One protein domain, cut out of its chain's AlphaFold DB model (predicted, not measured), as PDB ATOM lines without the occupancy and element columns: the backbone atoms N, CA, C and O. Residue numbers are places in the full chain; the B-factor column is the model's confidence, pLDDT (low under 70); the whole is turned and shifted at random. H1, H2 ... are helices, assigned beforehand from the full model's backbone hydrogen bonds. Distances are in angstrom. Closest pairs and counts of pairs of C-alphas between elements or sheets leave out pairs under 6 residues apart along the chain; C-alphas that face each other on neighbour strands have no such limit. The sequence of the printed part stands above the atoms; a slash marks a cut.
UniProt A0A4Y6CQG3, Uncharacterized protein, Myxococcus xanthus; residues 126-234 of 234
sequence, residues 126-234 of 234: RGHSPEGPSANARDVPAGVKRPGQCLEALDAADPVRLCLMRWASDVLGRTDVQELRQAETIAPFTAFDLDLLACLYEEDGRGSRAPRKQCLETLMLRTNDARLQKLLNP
ATOM      1  N   ARG A 126      17.517   0.543   5.772       97.12
ATOM      2  CA  ARG A 126      16.461   1.048   4.885       97.12
ATOM      3  C   ARG A 126      15.574   2.064   5.603       97.12
ATOM      4  O   ARG A 126      15.021   1.784   6.662       97.12
ATOM      5  N   GLY A 127      15.420   3.229   4.982       96.38
ATOM      6  CA  GLY A 127      14.517   4.289   5.408       96.38
ATOM      7  C   GLY A 127      13.104   4.165   4.825       96.38
ATOM      8  O   GLY A 127      12.806   3.258   4.048       96.38
ATOM      9  N   HIS A 128      12.224   5.104   5.180       94.31
ATOM     10  CA  HIS A 128      10.838   5.145   4.690       94.31
ATOM     11  C   HIS A 128      10.715   5.510   3.202       94.31
ATOM     12  O   HIS A 128       9.650   5.344   2.608       94.31
ATOM     13  N   SER A 129      11.759   6.080   2.604       95.62
ATOM     14  CA  SER A 129      11.773   6.549   1.218       95.62
ATOM     15  C   SER A 129      13.156   6.275   0.615       95.62
ATOM     16  O   SER A 129      13.982   7.186   0.519       95.62
ATOM     17  N   PRO A 130      13.443   5.012   0.245       93.19
ATOM     18  CA  PRO A 130      14.762   4.598  -0.238       93.19
ATOM     19  C   PRO A 130      15.194   5.316  -1.527       93.19
ATOM     20  O   PRO A 130      16.385   5.400  -1.818       93.19
ATOM     21  N   GLU A 131      14.254   5.880  -2.285       93.69
ATOM     22  CA  GLU A 131      14.515   6.699  -3.471       93.69
ATOM     23  C   GLU A 131      14.926   8.146  -3.138       93.69
ATOM     24  O   GLU A 131      15.417   8.866  -4.010       93.69
ATOM     25  N   GLY A 132      14.741   8.576  -1.887       94.50
ATOM     26  CA  GLY A 132      15.055   9.912  -1.394       94.50
ATOM     27  C   GLY A 132      13.855  10.670  -0.813       94.50
ATOM     28  O   GLY A 132      12.712  10.223  -0.922       94.50
ATOM     29  N   PRO A 133      14.102  11.844  -0.204       95.12
ATOM     30  CA  PRO A 133      13.065  12.695   0.367       95.12
ATOM     31  C   PRO A 133      11.986  13.116  -0.631       95.12
ATOM     32  O   PRO A 133      12.243  13.322  -1.821       95.12
ATOM     33  N   SER A 134      10.768  13.322  -0.124       90.12
ATOM     34  CA  SER A 134       9.658  13.834  -0.926       90.12
ATOM     35  C   SER A 134       9.970  15.225  -1.494       90.12
ATOM     36  O   SER A 134      10.661  16.038  -0.882       90.12
ATOM     37  N   ALA A 135       9.401  15.547  -2.659       83.44
ATOM     38  CA  ALA A 135       9.657  16.822  -3.343       83.44
ATOM     39  C   ALA A 135       9.238  18.075  -2.542       83.44
ATOM     40  O   ALA A 135       9.626  19.185  -2.895       83.44
ATOM     41  N   ASN A 136       8.430  17.905  -1.493       83.56
ATOM     42  CA  ASN A 136       7.958  18.953  -0.589       83.56
ATOM     43  C   ASN A 136       8.612  18.895   0.806       83.56
ATOM     44  O   ASN A 136       8.125  19.556   1.728       83.56
ATOM     45  N   ALA A 137       9.670  18.098   0.993       89.88
ATOM     46  CA  ALA A 137      10.414  18.059   2.244       89.88
ATOM     47  C   ALA A 137      11.017  19.444   2.533       89.88
ATOM     48  O   ALA A 137      11.793  19.972   1.743       89.88
ATOM     49  N   ARG A 138      10.648  20.044   3.672       89.06
ATOM     50  CA  ARG A 138      11.020  21.430   4.020       89.06
ATOM     51  C   ARG A 138      12.530  21.650   4.095       89.06
ATOM     52  O   ARG A 138      12.998  22.734   3.770       89.06
ATOM     53  N   ASP A 139      13.261  20.621   4.507       92.12
ATOM     54  CA  ASP A 139      14.707  20.671   4.728       92.12
ATOM     55  C   ASP A 139      15.520  20.392   3.452       92.12
ATOM     56  O   ASP A 139      16.747  20.457   3.477       92.12
ATOM     57  N   VAL A 140      14.860  20.072   2.331       95.75
ATOM     58  CA  VAL A 140      15.510  19.726   1.061       95.75
ATOM     59  C   VAL A 140      15.082  20.728  -0.014       95.75
ATOM     60  O   VAL A 140      13.914  20.749  -0.402       95.75
ATOM     61  N   PRO A 141      16.005  21.562  -0.529       94.44
ATOM     62  CA  PRO A 141      15.682  22.523  -1.576       94.44
ATOM     63  C   PRO A 141      15.087  21.872  -2.825       94.44
ATOM     64  O   PRO A 141      15.474  20.772  -3.234       94.44
ATOM     65  N   ALA A 142      14.186  22.599  -3.486       90.50
ATOM     66  CA  ALA A 142      13.614  22.164  -4.753       90.50
ATOM     67  C   ALA A 142      14.725  21.892  -5.784       90.50
ATOM     68  O   ALA A 142      15.598  22.725  -6.015       90.50
ATOM     69  N   GLY A 143      14.683  20.718  -6.414       88.38
ATOM     70  CA  GLY A 143      15.666  20.312  -7.425       88.38
ATOM     71  C   GLY A 143      16.867  19.528  -6.888       88.38
ATOM     72  O   GLY A 143      17.583  18.939  -7.694       88.38
ATOM     73  N   VAL A 144      17.049  19.420  -5.568       94.88
ATOM     74  CA  VAL A 144      18.017  18.483  -4.975       94.88
ATOM     75  C   VAL A 144      17.507  17.050  -5.164       94.88
ATOM     76  O   VAL A 144      16.421  16.695  -4.711       94.88
ATOM     77  N   LYS A 145      18.279  16.227  -5.880       94.31
ATOM     78  CA  LYS A 145      17.969  14.831  -6.248       94.31
ATOM     79  C   LYS A 145      18.943  13.808  -5.668       94.31
ATOM     80  O   LYS A 145      18.730  12.614  -5.841       94.31
ATOM     81  N   ARG A 146      20.018  14.255  -5.017       95.62
ATOM     82  CA  ARG A 146      20.986  13.403  -4.316       95.62
ATOM     83  C   ARG A 146      21.612  14.158  -3.137       95.62
ATOM     84  O   ARG A 146      21.715  15.385  -3.224       95.62
ATOM     85  N   PRO A 147      22.106  13.465  -2.095       96.31
ATOM     86  CA  PRO A 147      22.626  14.101  -0.881       96.31
ATOM     87  C   PRO A 147      23.720  15.142  -1.146       96.31
ATOM     88  O   PRO A 147      23.639  16.262  -0.651       96.31
ATOM     89  N   GLY A 148      24.692  14.834  -2.012       93.44
ATOM     90  CA  GLY A 148      25.804  15.747  -2.307       93.44
ATOM     91  C   GLY A 148      25.408  17.090  -2.940       93.44
ATOM     92  O   GLY A 148      26.209  18.024  -2.940       93.44
ATOM     93  N   GLN A 149      24.173  17.228  -3.441       96.38
ATOM     94  CA  GLN A 149      23.647  18.507  -3.935       96.38
ATOM     95  C   GLN A 149      23.174  19.436  -2.810       96.38
ATOM     96  O   GLN A 149      22.996  20.624  -3.060       96.38
ATOM     97  N   CYS A 150      23.016  18.949  -1.573       97.50
ATOM     98  CA  CYS A 150      22.724  19.806  -0.422       97.50
ATOM     99  C   CYS A 150      23.802  20.888  -0.259       97.50
ATOM    100  O   CYS A 150      23.473  22.062  -0.114       97.50
ATOM    101  N   LEU A 151      25.084  20.510  -0.364       96.88
ATOM    102  CA  LEU A 151      26.195  21.464  -0.315       96.88
ATOM    103  C   LEU A 151      26.202  22.402  -1.527       96.88
ATOM    104  O   LEU A 151      26.644  23.533  -1.410       96.88
ATOM    105  N   GLU A 152      25.729  21.968  -2.694       94.94
ATOM    106  CA  GLU A 152      25.670  22.826  -3.885       94.94
ATOM    107  C   GLU A 152      24.584  23.900  -3.736       94.94
ATOM    108  O   GLU A 152      24.839  25.067  -4.021       94.94
ATOM    109  N   ALA A 153      23.407  23.515  -3.237       95.19
ATOM    110  CA  ALA A 153      22.210  24.351  -3.204       95.19
ATOM    111  C   ALA A 153      22.102  25.296  -1.994       95.19
ATOM    112  O   ALA A 153      21.303  26.229  -2.034       95.19
ATOM    113  N   LEU A 154      22.842  25.044  -0.910       95.44
ATOM    114  CA  LEU A 154      22.704  25.768   0.360       95.44
ATOM    115  C   LEU A 154      24.028  26.379   0.802       95.44
ATOM    116  O   LEU A 154      25.062  25.724   0.716       95.44
ATOM    117  N   ASP A 155      23.985  27.602   1.331       92.56
ATOM    118  CA  ASP A 155      25.187  28.397   1.636       92.56
ATOM    119  C   ASP A 155      25.517  28.499   3.130       92.56
ATOM    120  O   ASP A 155      26.492  29.139   3.502       92.56
ATOM    121  N   ALA A 156      24.747  27.835   3.995       92.69
ATOM    122  CA  ALA A 156      24.973  27.836   5.439       92.69
ATOM    123  C   ALA A 156      25.045  26.413   6.008       92.69
ATOM    124  O   ALA A 156      24.356  25.501   5.544       92.69
ATOM    125  N   ALA A 157      25.865  26.242   7.049       94.00
ATOM    126  CA  ALA A 157      26.179  24.945   7.647       94.00
ATOM    127  C   ALA A 157      24.935  24.198   8.158       94.00
ATOM    128  O   ALA A 157      24.744  23.029   7.829       94.00
ATOM    129  N   ASP A 158      24.065  24.869   8.917       93.88
ATOM    130  CA  ASP A 158      22.874  24.228   9.484       93.88
ATOM    131  C   ASP A 158      21.845  23.799   8.428       93.88
ATOM    132  O   ASP A 158      21.410  22.649   8.480       93.88
ATOM    133  N   PRO A 159      21.492  24.626   7.424       95.88
ATOM    134  CA  PRO A 159      20.683  24.158   6.303       95.88
ATOM    135  C   PRO A 159      21.289  22.951   5.573       95.88
ATOM    136  O   PRO A 159      20.572  21.991   5.296       95.88
ATOM    137  N   VAL A 160      22.602  22.953   5.287       97.38
ATOM    138  CA  VAL A 160      23.269  21.799   4.648       97.38
ATOM    139  C   VAL A 160      23.145  20.552   5.524       97.38
ATOM    140  O   VAL A 160      22.820  19.477   5.014       97.38
ATOM    141  N   ARG A 161      23.350  20.693   6.839       97.25
ATOM    142  CA  ARG A 161      23.218  19.602   7.810       97.25
ATOM    143  C   ARG A 161      21.815  19.017   7.796       97.25
ATOM    144  O   ARG A 161      21.678  17.808   7.657       97.25
ATOM    145  N   LEU A 162      20.787  19.858   7.910       97.00
ATOM    146  CA  LEU A 162      19.389  19.423   7.912       97.00
ATOM    147  C   LEU A 162      19.020  18.713   6.604       97.00
ATOM    148  O   LEU A 162      18.388  17.661   6.647       97.00
ATOM    149  N   CYS A 163      19.493  19.217   5.463       98.12
ATOM    150  CA  CYS A 163      19.306  18.569   4.167       98.12
ATOM    151  C   CYS A 163      19.944  17.168   4.132       98.12
ATOM    152  O   CYS A 163      19.267  16.192   3.805       98.12
ATOM    153  N   LEU A 164      21.215  17.026   4.532       98.12
ATOM    154  CA  LEU A 164      21.904  15.726   4.573       98.12
ATOM    155  C   LEU A 164      21.276  14.759   5.588       98.12
ATOM    156  O   LEU A 164      21.084  13.586   5.271       98.12
ATOM    157  N   MET A 165      20.909  15.246   6.777       97.25
ATOM    158  CA  MET A 165      20.197  14.462   7.794       97.25
ATOM    159  C   MET A 165      18.861  13.951   7.267       97.25
ATOM    160  O   MET A 165      18.522  12.788   7.482       97.25
ATOM    161  N   ARG A 166      18.114  14.797   6.551       97.31
ATOM    162  CA  ARG A 166      16.836  14.418   5.957       97.31
ATOM    163  C   ARG A 166      17.012  13.301   4.934       97.31
ATOM    164  O   ARG A 166      16.290  12.313   4.996       97.31
ATOM    165  N   TRP A 167      18.003  13.421   4.051       97.75
ATOM    166  CA  TRP A 167      18.359  12.350   3.118       97.75
ATOM    167  C   TRP A 167      18.743  11.050   3.838       97.75
ATOM    168  O   TRP A 167      18.339   9.976   3.400       97.75
ATOM    169  N   ALA A 168      19.501  11.131   4.934       97.50
ATOM    170  CA  ALA A 168      19.993   9.950   5.639       97.50
ATOM    171  C   ALA A 168      18.840   9.227   6.349       97.50
ATOM    172  O   ALA A 168      18.683   8.014   6.210       97.50
ATOM    173  N   SER A 169      17.966   9.992   7.007       96.44
ATOM    174  CA  SER A 169      16.728   9.485   7.598       96.44
ATOM    175  C   SER A 169      15.810   8.853   6.551       96.44
ATOM    176  O   SER A 169      15.303   7.758   6.766       96.44
ATOM    177  N   ASP A 170      15.571   9.516   5.420       96.69
ATOM    178  CA  ASP A 170      14.593   9.027   4.444       96.69
ATOM    179  C   ASP A 170      15.104   7.791   3.691       96.69
ATOM    180  O   ASP A 170      14.343   6.842   3.509       96.69
ATOM    181  N   VAL A 171      16.390   7.752   3.316       97.19
ATOM    182  CA  VAL A 171      16.952   6.638   2.532       97.19
ATOM    183  C   VAL A 171      17.408   5.470   3.399       97.19
ATOM    184  O   VAL A 171      17.148   4.314   3.064       97.19
ATOM    185  N   LEU A 172      18.104   5.754   4.500       97.00
ATOM    186  CA  LEU A 172      18.746   4.746   5.347       97.00
ATOM    187  C   LEU A 172      18.044   4.601   6.701       97.00
ATOM    188  O   LEU A 172      18.363   3.696   7.456       97.00
ATOM    189  N   GLY A 173      17.091   5.464   7.054       96.00
ATOM    190  CA  GLY A 173      16.418   5.372   8.353       96.00
ATOM    191  C   GLY A 173      17.325   5.717   9.530       96.00
ATOM    192  O   GLY A 173      16.947   5.465  10.671       96.00
ATOM    193  N   ARG A 174      18.528   6.245   9.274       94.94
ATOM    194  CA  ARG A 174      19.556   6.546  10.276       94.94
ATOM    195  C   ARG A 174      20.122   7.933  10.048       94.94
ATOM    196  O   ARG A 174      20.291   8.365   8.913       94.94
ATOM    197  N   THR A 175      20.439   8.619  11.136       94.00
ATOM    198  CA  THR A 175      21.043   9.960  11.102       94.00
ATOM    199  C   THR A 175      22.366  10.035  11.854       94.00
ATOM    200  O   THR A 175      23.080  11.029  11.702       94.00
ATOM    201  N   ASP A 176      22.694   9.014  12.650       91.88
ATOM    202  CA  ASP A 176      23.979   8.896  13.329       91.88
ATOM    203  C   ASP A 176      25.069   8.476  12.337       91.88
ATOM    204  O   ASP A 176      24.947   7.482  11.620       91.88
ATOM    205  N   VAL A 177      26.160   9.241  12.276       94.06
ATOM    206  CA  VAL A 177      27.212   9.000  11.281       94.06
ATOM    207  C   VAL A 177      27.994   7.714  11.564       94.06
ATOM    208  O   VAL A 177      28.489   7.089  10.624       94.06
ATOM    209  N   GLN A 178      28.113   7.286  12.823       91.75
ATOM    210  CA  GLN A 178      28.808   6.039  13.146       91.75
ATOM    211  C   GLN A 178      27.987   4.828  12.704       91.75
ATOM    212  O   GLN A 178      28.558   3.909  12.117       91.75
ATOM    213  N   GLU A 179      26.665   4.852  12.887       92.75
ATOM    214  CA  GLU A 179      25.765   3.839  12.323       92.75
ATOM    215  C   GLU A 179      25.827   3.836  10.792       92.75
ATOM    216  O   GLU A 179      26.053   2.796  10.177       92.75
ATOM    217  N   LEU A 180      25.744   5.006  10.151       95.56
ATOM    218  CA  LEU A 180      25.836   5.110   8.690       95.56
ATOM    219  C   LEU A 180      27.157   4.540   8.143       95.56
ATOM    220  O   LEU A 180      27.179   3.922   7.081       95.56
ATOM    221  N   ARG A 181      28.265   4.675   8.882       95.19
ATOM    222  CA  ARG A 181      29.563   4.077   8.518       95.19
ATOM    223  C   ARG A 181      29.598   2.555   8.648       95.19
ATOM    224  O   ARG A 181      30.480   1.934   8.050       95.19
ATOM    225  N   GLN A 182      28.677   1.949   9.393       94.81
ATOM    226  CA  GLN A 182      28.509   0.496   9.491       94.81
ATOM    227  C   GLN A 182      27.655  -0.067   8.351       94.81
ATOM    228  O   GLN A 182      27.602  -1.287   8.184       94.81
ATOM    229  N   ALA A 183      27.028   0.787   7.538       96.50
ATOM    230  CA  ALA A 183      26.168   0.342   6.457       96.50
ATOM    231  C   ALA A 183      26.918  -0.542   5.439       96.50
ATOM    232  O   ALA A 183      28.083  -0.303   5.113       96.50
ATOM    233  N   GLU A 184      26.240  -1.568   4.921       96.88
ATOM    234  CA  GLU A 184      26.693  -2.384   3.785       96.88
ATOM    235  C   GLU A 184      26.833  -1.522   2.527       96.88
ATOM    236  O   GLU A 184      27.793  -1.655   1.771       96.88
ATOM    237  N   THR A 185      25.898  -0.592   2.347       95.25
ATOM    238  CA  THR A 185      25.928   0.436   1.315       95.25
ATOM    239  C   THR A 185      25.512   1.770   1.909       95.25
ATOM    240  O   THR A 185      24.587   1.840   2.714       95.25
ATOM    241  N   ILE A 186      26.197   2.830   1.490       94.62
ATOM    242  CA  ILE A 186      25.856   4.209   1.851       94.62
ATOM    243  C   ILE A 186      25.190   4.952   0.690       94.62
ATOM    244  O   ILE A 186      24.840   6.113   0.841       94.62
ATOM    245  N   ALA A 187      25.003   4.318  -0.474       94.88
ATOM    246  CA  ALA A 187      24.359   4.969  -1.613       94.88
ATOM    247  C   ALA A 187      22.956   5.494  -1.227       94.88
ATOM    248  O   ALA A 187      22.233   4.801  -0.512       94.88
ATOM    249  N   PRO A 188      22.553   6.694  -1.692       95.94
ATOM    250  CA  PRO A 188      23.222   7.563  -2.664       95.94
ATOM    251  C   PRO A 188      24.261   8.531  -2.063       95.94
ATOM    252  O   PRO A 188      24.703   9.444  -2.761       95.94
ATOM    253  N   PHE A 189      24.653   8.369  -0.797       97.44
ATOM    254  CA  PHE A 189      25.742   9.137  -0.195       97.44
ATOM    255  C   PHE A 189      27.105   8.683  -0.712       97.44
ATOM    256  O   PHE A 189      27.322   7.542  -1.123       97.44
ATOM    257  N   THR A 190      28.053   9.602  -0.618       96.31
ATOM    258  CA  THR A 190      29.483   9.351  -0.748       96.31
ATOM    259  C   THR A 190      30.159   9.412   0.623       96.31
ATOM    260  O   THR A 190      29.608   9.943   1.588       96.31
ATOM    261  N   ALA A 191      31.398   8.921   0.716       95.81
ATOM    262  CA  ALA A 191      32.203   9.080   1.929       95.81
ATOM    263  C   ALA A 191      32.406  10.563   2.303       95.81
ATOM    264  O   ALA A 191      32.417  10.906   3.481       95.81
ATOM    265  N   PHE A 192      32.504  11.445   1.299       97.06
ATOM    266  CA  PHE A 192      32.565  12.889   1.516       97.06
ATOM    267  C   PHE A 192      31.300  13.419   2.192       97.06
ATOM    268  O   PHE A 192      31.413  14.195   3.133       97.06
ATOM    269  N   ASP A 193      30.114  12.984   1.757       97.44
ATOM    270  CA  ASP A 193      28.849  13.452   2.332       97.44
ATOM    271  C   ASP A 193      28.718  13.055   3.809       97.44
ATOM    272  O   ASP A 193      28.256  13.856   4.620       97.44
ATOM    273  N   LEU A 194      29.168  11.848   4.178       97.31
ATOM    274  CA  LEU A 194      29.175  11.398   5.574       97.31
ATOM    275  C   LEU A 194      30.198  12.155   6.428       97.31
ATOM    276  O   LEU A 194      29.897  12.513   7.563       97.31
ATOM    277  N   ASP A 195      31.390  12.421   5.894       97.50
ATOM    278  CA  ASP A 195      32.408  13.195   6.609       97.50
ATOM    279  C   ASP A 195      32.006  14.670   6.756       97.50
ATOM    280  O   ASP A 195      32.235  15.270   7.805       97.50
ATOM    281  N   LEU A 196      31.341  15.242   5.748       97.81
ATOM    282  CA  LEU A 196      30.723  16.561   5.841       97.81
ATOM    283  C   LEU A 196      29.636  16.573   6.916       97.81
ATOM    284  O   LEU A 196      29.659  17.438   7.786       97.81
ATOM    285  N   LEU A 197      28.714  15.606   6.892       97.50
ATOM    286  CA  LEU A 197      27.661  15.494   7.899       97.50
ATOM    287  C   LEU A 197      28.248  15.378   9.316       97.50
ATOM    288  O   LEU A 197      27.770  16.068  10.213       97.50
ATOM    289  N   ALA A 198      29.316  14.593   9.505       97.00
ATOM    290  CA  ALA A 198      30.034  14.503  10.778       97.00
ATOM    291  C   ALA A 198      30.558  15.869  11.237       97.00
ATOM    292  O   ALA A 198      30.254  16.292  12.347       97.00
ATOM    293  N   CYS A 199      31.274  16.591  10.367       96.62
ATOM    294  CA  CYS A 199      31.779  17.921  10.699       96.62
ATOM    295  C   CYS A 199      30.663  18.910  11.042       96.62
ATOM    296  O   CYS A 199      30.867  19.794  11.866       96.62
ATOM    297  N   LEU A 200      29.494  18.791  10.415       95.62
ATOM    298  CA  LEU A 200      28.375  19.696  10.656       95.62
ATOM    299  C   LEU A 200      27.668  19.442  11.996       95.62
ATOM    300  O   LEU A 200      27.078  20.377  12.536       95.62
ATOM    301  N   TYR A 201      27.726  18.221  12.539       93.25
ATOM    302  CA  TYR A 201      27.209  17.917  13.880       93.25
ATOM    303  C   TYR A 201      28.058  18.501  15.009       93.25
ATOM    304  O   TYR A 201      27.533  18.702  16.103       93.25
ATOM    305  N   GLU A 202      29.331  18.799  14.749       91.38
ATOM    306  CA  GLU A 202      30.192  19.479  15.712       91.38
ATOM    307  C   GLU A 202      29.587  20.822  16.144       91.38
ATOM    308  O   GLU A 202      28.922  21.518  15.357       91.38
ATOM    309  N   GLU A 203      29.839  21.196  17.399       83.38
ATOM    310  CA  GLU A 203      29.317  22.430  17.979       83.38
ATOM    311  C   GLU A 203      29.755  23.657  17.173       83.38
ATOM    312  O   GLU A 203      30.918  23.800  16.768       83.38
ATOM    313  N   ASP A 204      28.798  24.564  16.960       76.19
ATOM    314  CA  ASP A 204      29.109  25.885  16.441       76.19
ATOM    315  C   ASP A 204      29.787  26.710  17.539       76.19
ATOM    316  O   ASP A 204      29.344  26.747  18.688       76.19
ATOM    317  N   GLY A 205      30.893  27.359  17.198       66.75
ATOM    318  CA  GLY A 205      31.751  28.040  18.159       66.75
ATOM    319  C   GLY A 205      32.292  29.345  17.599       66.75
ATOM    320  O   GLY A 205      32.350  29.554  16.390       66.75
ATOM    321  N   ARG A 206      32.732  30.250  18.480       60.66
ATOM    322  CA  ARG A 206      33.335  31.524  18.057       60.66
ATOM    323  C   ARG A 206      34.852  31.397  17.910       60.66
ATOM    324  O   ARG A 206      35.539  30.951  18.824       60.66
ATOM    325  N   GLY A 207      35.379  31.890  16.787       61.56
ATOM    326  CA  GLY A 207      36.819  32.004  16.523       61.56
ATOM    327  C   GLY A 207      37.425  30.831  15.742       61.56
ATOM    328  O   GLY A 207      36.750  29.872  15.384       61.56
ATOM    329  N   SER A 208      38.732  30.900  15.471       60.81
ATOM    330  CA  SER A 208      39.485  29.909  14.673       60.81
ATOM    331  C   SER A 208      39.660  28.537  15.341       60.81
ATOM    332  O   SER A 208      40.260  27.637  14.761       60.81
ATOM    333  N   ARG A 209      39.155  28.370  16.568       66.50
ATOM    334  CA  ARG A 209      39.197  27.112  17.327       66.50
ATOM    335  C   ARG A 209      37.836  26.431  17.475       66.50
ATOM    336  O   ARG A 209      37.720  25.508  18.269       66.50
ATOM    337  N   ALA A 210      36.818  26.885  16.743       84.50
ATOM    338  CA  ALA A 210      35.524  26.213  16.733       84.50
ATOM    339  C   ALA A 210      35.674  24.784  16.162       84.50
ATOM    340  O   ALA A 210      36.221  24.655  15.058       84.50
ATOM    341  N   PRO A 211      35.201  23.733  16.860       90.94
ATOM    342  CA  PRO A 211      35.362  22.338  16.430       90.94
ATOM    343  C   PRO A 211      34.851  22.091  15.006       90.94
ATOM    344  O   PRO A 211      35.582  21.564  14.163       90.94
ATOM    345  N   ARG A 212      33.652  22.601  14.689       93.44
ATOM    346  CA  ARG A 212      33.068  22.544  13.341       93.44
ATOM    347  C   ARG A 212      33.981  23.153  12.282       93.44
ATOM    348  O   ARG A 212      34.236  22.533  11.253       93.44
ATOM    349  N   LYS A 213      34.500  24.359  12.533       92.50
ATOM    350  CA  LYS A 213      35.374  25.067  11.588       92.50
ATOM    351  C   LYS A 213      36.653  24.275  11.314       92.50
ATOM    352  O   LYS A 213      36.995  24.079  10.154       92.50
ATOM    353  N   GLN A 214      37.311  23.770  12.357       93.12
ATOM    354  CA  GLN A 214      38.529  22.965  12.211       93.12
ATOM    355  C   GLN A 214      38.277  21.662  11.443       93.12
ATOM    356  O   GLN A 214      39.087  21.271  10.598       93.12
ATOM    357  N   CYS A 215      37.141  21.006  11.699       95.75
ATOM    358  CA  CYS A 215      36.739  19.812  10.963       95.75
ATOM    359  C   CYS A 215      36.533  20.122   9.474       95.75
ATOM    360  O   CYS A 215      37.100  19.440   8.621       95.75
ATOM    361  N   LEU A 216      35.800  21.195   9.152       95.75
ATOM    362  CA  LEU A 216      35.552  21.626   7.772       95.75
ATOM    363  C   LEU A 216      36.836  22.062   7.045       95.75
ATOM    364  O   LEU A 216      37.015  21.713   5.881       95.75
ATOM    365  N   GLU A 217      37.754  22.768   7.716       95.12
ATOM    366  CA  GLU A 217      39.071  23.129   7.163       95.12
ATOM    367  C   GLU A 217      39.892  21.874   6.841       95.12
ATOM    368  O   GLU A 217      40.443  21.750   5.747       95.12
ATOM    369  N   THR A 218      39.919  20.906   7.761       96.12
ATOM    370  CA  THR A 218      40.606  19.622   7.565       96.12
ATOM    371  C   THR A 218      39.992  18.832   6.412       96.12
ATOM    372  O   THR A 218      40.714  18.290   5.570       96.12
ATOM    373  N   LEU A 219      38.660  18.792   6.339       97.06
ATOM    374  CA  LEU A 219      37.933  18.140   5.256       97.06
ATOM    375  C   LEU A 219      38.270  18.787   3.907       97.06
ATOM    376  O   LEU A 219      38.615  18.069   2.971       97.06
ATOM    377  N   MET A 220      38.247  20.121   3.836       96.50
ATOM    378  CA  MET A 220      38.575  20.889   2.635       96.50
ATOM    379  C   MET A 220      40.015  20.661   2.177       96.50
ATOM    380  O   MET A 220      40.237  20.449   0.990       96.50
ATOM    381  N   LEU A 221      40.987  20.638   3.092       96.00
ATOM    382  CA  LEU A 221      42.383  20.341   2.758       96.00
ATOM    383  C   LEU A 221      42.556  18.921   2.209       96.00
ATOM    384  O   LEU A 221      43.312  18.709   1.264       96.00
ATOM    385  N   ARG A 222      41.849  17.945   2.788       97.12
ATOM    386  CA  ARG A 222      41.933  16.539   2.380       97.12
ATOM    387  C   ARG A 222      41.279  16.282   1.021       97.12
ATOM    388  O   ARG A 222      41.762  15.431   0.281       97.12
ATOM    389  N   THR A 223      40.172  16.958   0.705       96.25
ATOM    390  CA  THR A 223      39.409  16.708  -0.533       96.25
ATOM    391  C   THR A 223      39.642  17.731  -1.635       96.25
ATOM    392  O   THR A 223      39.273  17.469  -2.777       96.25
ATOM    393  N   ASN A 224      40.248  18.876  -1.312       94.00
ATOM    394  CA  ASN A 224      40.380  20.034  -2.193       94.00
ATOM    395  C   ASN A 224      39.025  20.518  -2.760       94.00
ATOM    396  O   ASN A 224      38.945  21.017  -3.883       94.00
ATOM    397  N   ASP A 225      37.938  20.340  -2.000       93.69
ATOM    398  CA  ASP A 225      36.592  20.726  -2.425       93.69
ATOM    399  C   ASP A 225      36.304  22.190  -2.071       93.69
ATOM    400  O   ASP A 225      35.952  22.530  -0.938       93.69
ATOM    401  N   ALA A 226      36.428  23.067  -3.068       92.19
ATOM    402  CA  ALA A 226      36.232  24.506  -2.911       92.19
ATOM    403  C   ALA A 226      34.808  24.894  -2.468       92.19
ATOM    404  O   ALA A 226      34.612  25.999  -1.958       92.19
ATOM    405  N   ARG A 227      33.806  24.008  -2.609       93.62
ATOM    406  CA  ARG A 227      32.430  24.292  -2.166       93.62
ATOM    407  C   ARG A 227      32.342  24.460  -0.652       93.62
ATOM    408  O   ARG A 227      31.442  25.145  -0.184       93.62
ATOM    409  N   LEU A 228      33.277  23.890   0.114       95.25
ATOM    410  CA  LEU A 228      33.334  24.047   1.571       95.25
ATOM    411  C   LEU A 228      33.709  25.467   2.009       95.25
ATOM    412  O   LEU A 228      33.393  25.859   3.131       95.25
ATOM    413  N   GLN A 229      34.316  26.268   1.125       93.25
ATOM    414  CA  GLN A 229      34.745  27.629   1.443       93.25
ATOM    415  C   GLN A 229      33.587  28.514   1.923       93.25
ATOM    416  O   GLN A 229      33.783  29.337   2.818       93.25
ATOM    417  N   LYS A 230      32.382  28.311   1.374       92.75
ATOM    418  CA  LYS A 230      31.179  29.061   1.764       92.75
ATOM    419  C   LYS A 230      30.674  28.709   3.163       92.75
ATOM    420  O   LYS A 230      30.060  29.535   3.812       92.75
ATOM    421  N   LEU A 231      30.981  27.507   3.657       92.69
ATOM    422  CA  LEU A 231      30.642  27.112   5.025       92.69
ATOM    423  C   LEU A 231      31.664  27.629   6.045       92.69
ATOM    424  O   LEU A 231      31.337  27.788   7.217       92.69
ATOM    425  N   LEU A 232      32.904  27.871   5.609       89.31
ATOM    426  CA  LEU A 232      33.988  28.396   6.446       89.31
ATOM    427  C   LEU A 232      33.942  29.919   6.607       89.31
ATOM    428  O   LEU A 232      34.379  30.436   7.639       89.31
ATOM    429  N   ASN A 233      33.424  30.605   5.588       82.19
ATOM    430  CA  ASN A 233      33.232  32.051   5.535       82.19
ATOM    431  C   ASN A 233      31.770  32.360   5.142       82.19
ATOM    432  O   ASN A 233      31.549  32.776   4.001       82.19
ATOM    433  N   PRO A 234      30.802  32.084   6.036       66.25
ATOM    434  CA  PRO A 234      29.380  32.308   5.778       66.25
ATOM    435  C   PRO A 234      29.014  33.794   5.664       66.25
ATOM    436  O   PRO A 234      29.728  34.639   6.259       66.25
TER     437      PRO A 234
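This is residues 126 to 234 of the 234 residues of an uncharacterized protein of Myxococcus xanthus (UniProt A0A4Y6CQG3). Helix H4 sits in the middle of a compact domain, with the longest helix, H2, crossing it steeply on one side and H5 packed alongside it on the other. From H4 the chain folds back and forth through H5 and H6, short H1 lies between H2 and H6, and small H3 packs on H4. Residues 126 to 148 hold no named element, and residues 126 to 140 pass on the side of H2 away from H4. The printed part has 109 residues with six named helices, H1 to H6 in chain order, and no named strand; its class is all helix. The radius of gyration of the C-alphas is 13.4 A, and the C-alphas span 39 by 30 by 23 A.

H1, residues 149 to 153, touches H2, residues 157 to 172, with residues 160 to 164 of H2 alone; the closest C-alphas, of Cys 150 and Val 160, are 5.5 A apart. H3, residues 177 to 182, is close to H2 but not clearly touching, the C-alphas of Leu 172 and Leu 180 coming closest at 7.8 A. The hub is H4, residues 191 to 201, which touches three other helices. With H3 it forms a helical hairpin at 32 degrees, a shallow tilt only just short of steep, closest at the C-alphas of Val 177 and Ala 198, 6.2 A apart. H2 and H4 touch at a steep tilt of 56 degrees, opposite ways, closest at the C-alphas of Arg 161 and Leu 200, 5.9 A apart. H5, residues 211 to 223, forms a hairpin with H4 at a shallow tilt of 16 degrees; the closest C-alphas, of Cys 199 and Cys 215, are 5.3 A apart. H6, residues 226 to 232, forms a hairpin with H5 at a shallow tilt of 8 degrees, closest at the C-alphas of Met 220 and Leu 228, 6.2 A apart. H1 and H6 only just touch, with 3 pairs of C-alphas within 8 A, the closest those of Leu 151 and Arg 227 at 7.1 A. H4 and H6 are apart. In H1 to H5 every O i to N i+4 pair is within hydrogen-bond range; in H6 1 of 3 is, beside 3 of 4 O i to N i+3 pairs.

H1 begins at C-alpha 149, (23.647, 18.507, -3.935), and is 6.1 A long. H2 measures 21.6 A, H3 8.8 A, and H4 15.7 A from C-alpha 191 at (32.203, 9.080, 1.929). H5 measures 18.3 A, and H6 10.4 A, ending at C-alpha 232, (33.988, 28.396, 6.446).

The C-alphas farthest apart, of Glu 131 and Gly 207, are 39.2 A apart. The printed part has no cut and no long link. The mean pLDDT of the printed part is 92.5; residues 205 to 209 and residue 234, the chain's last, are under 70.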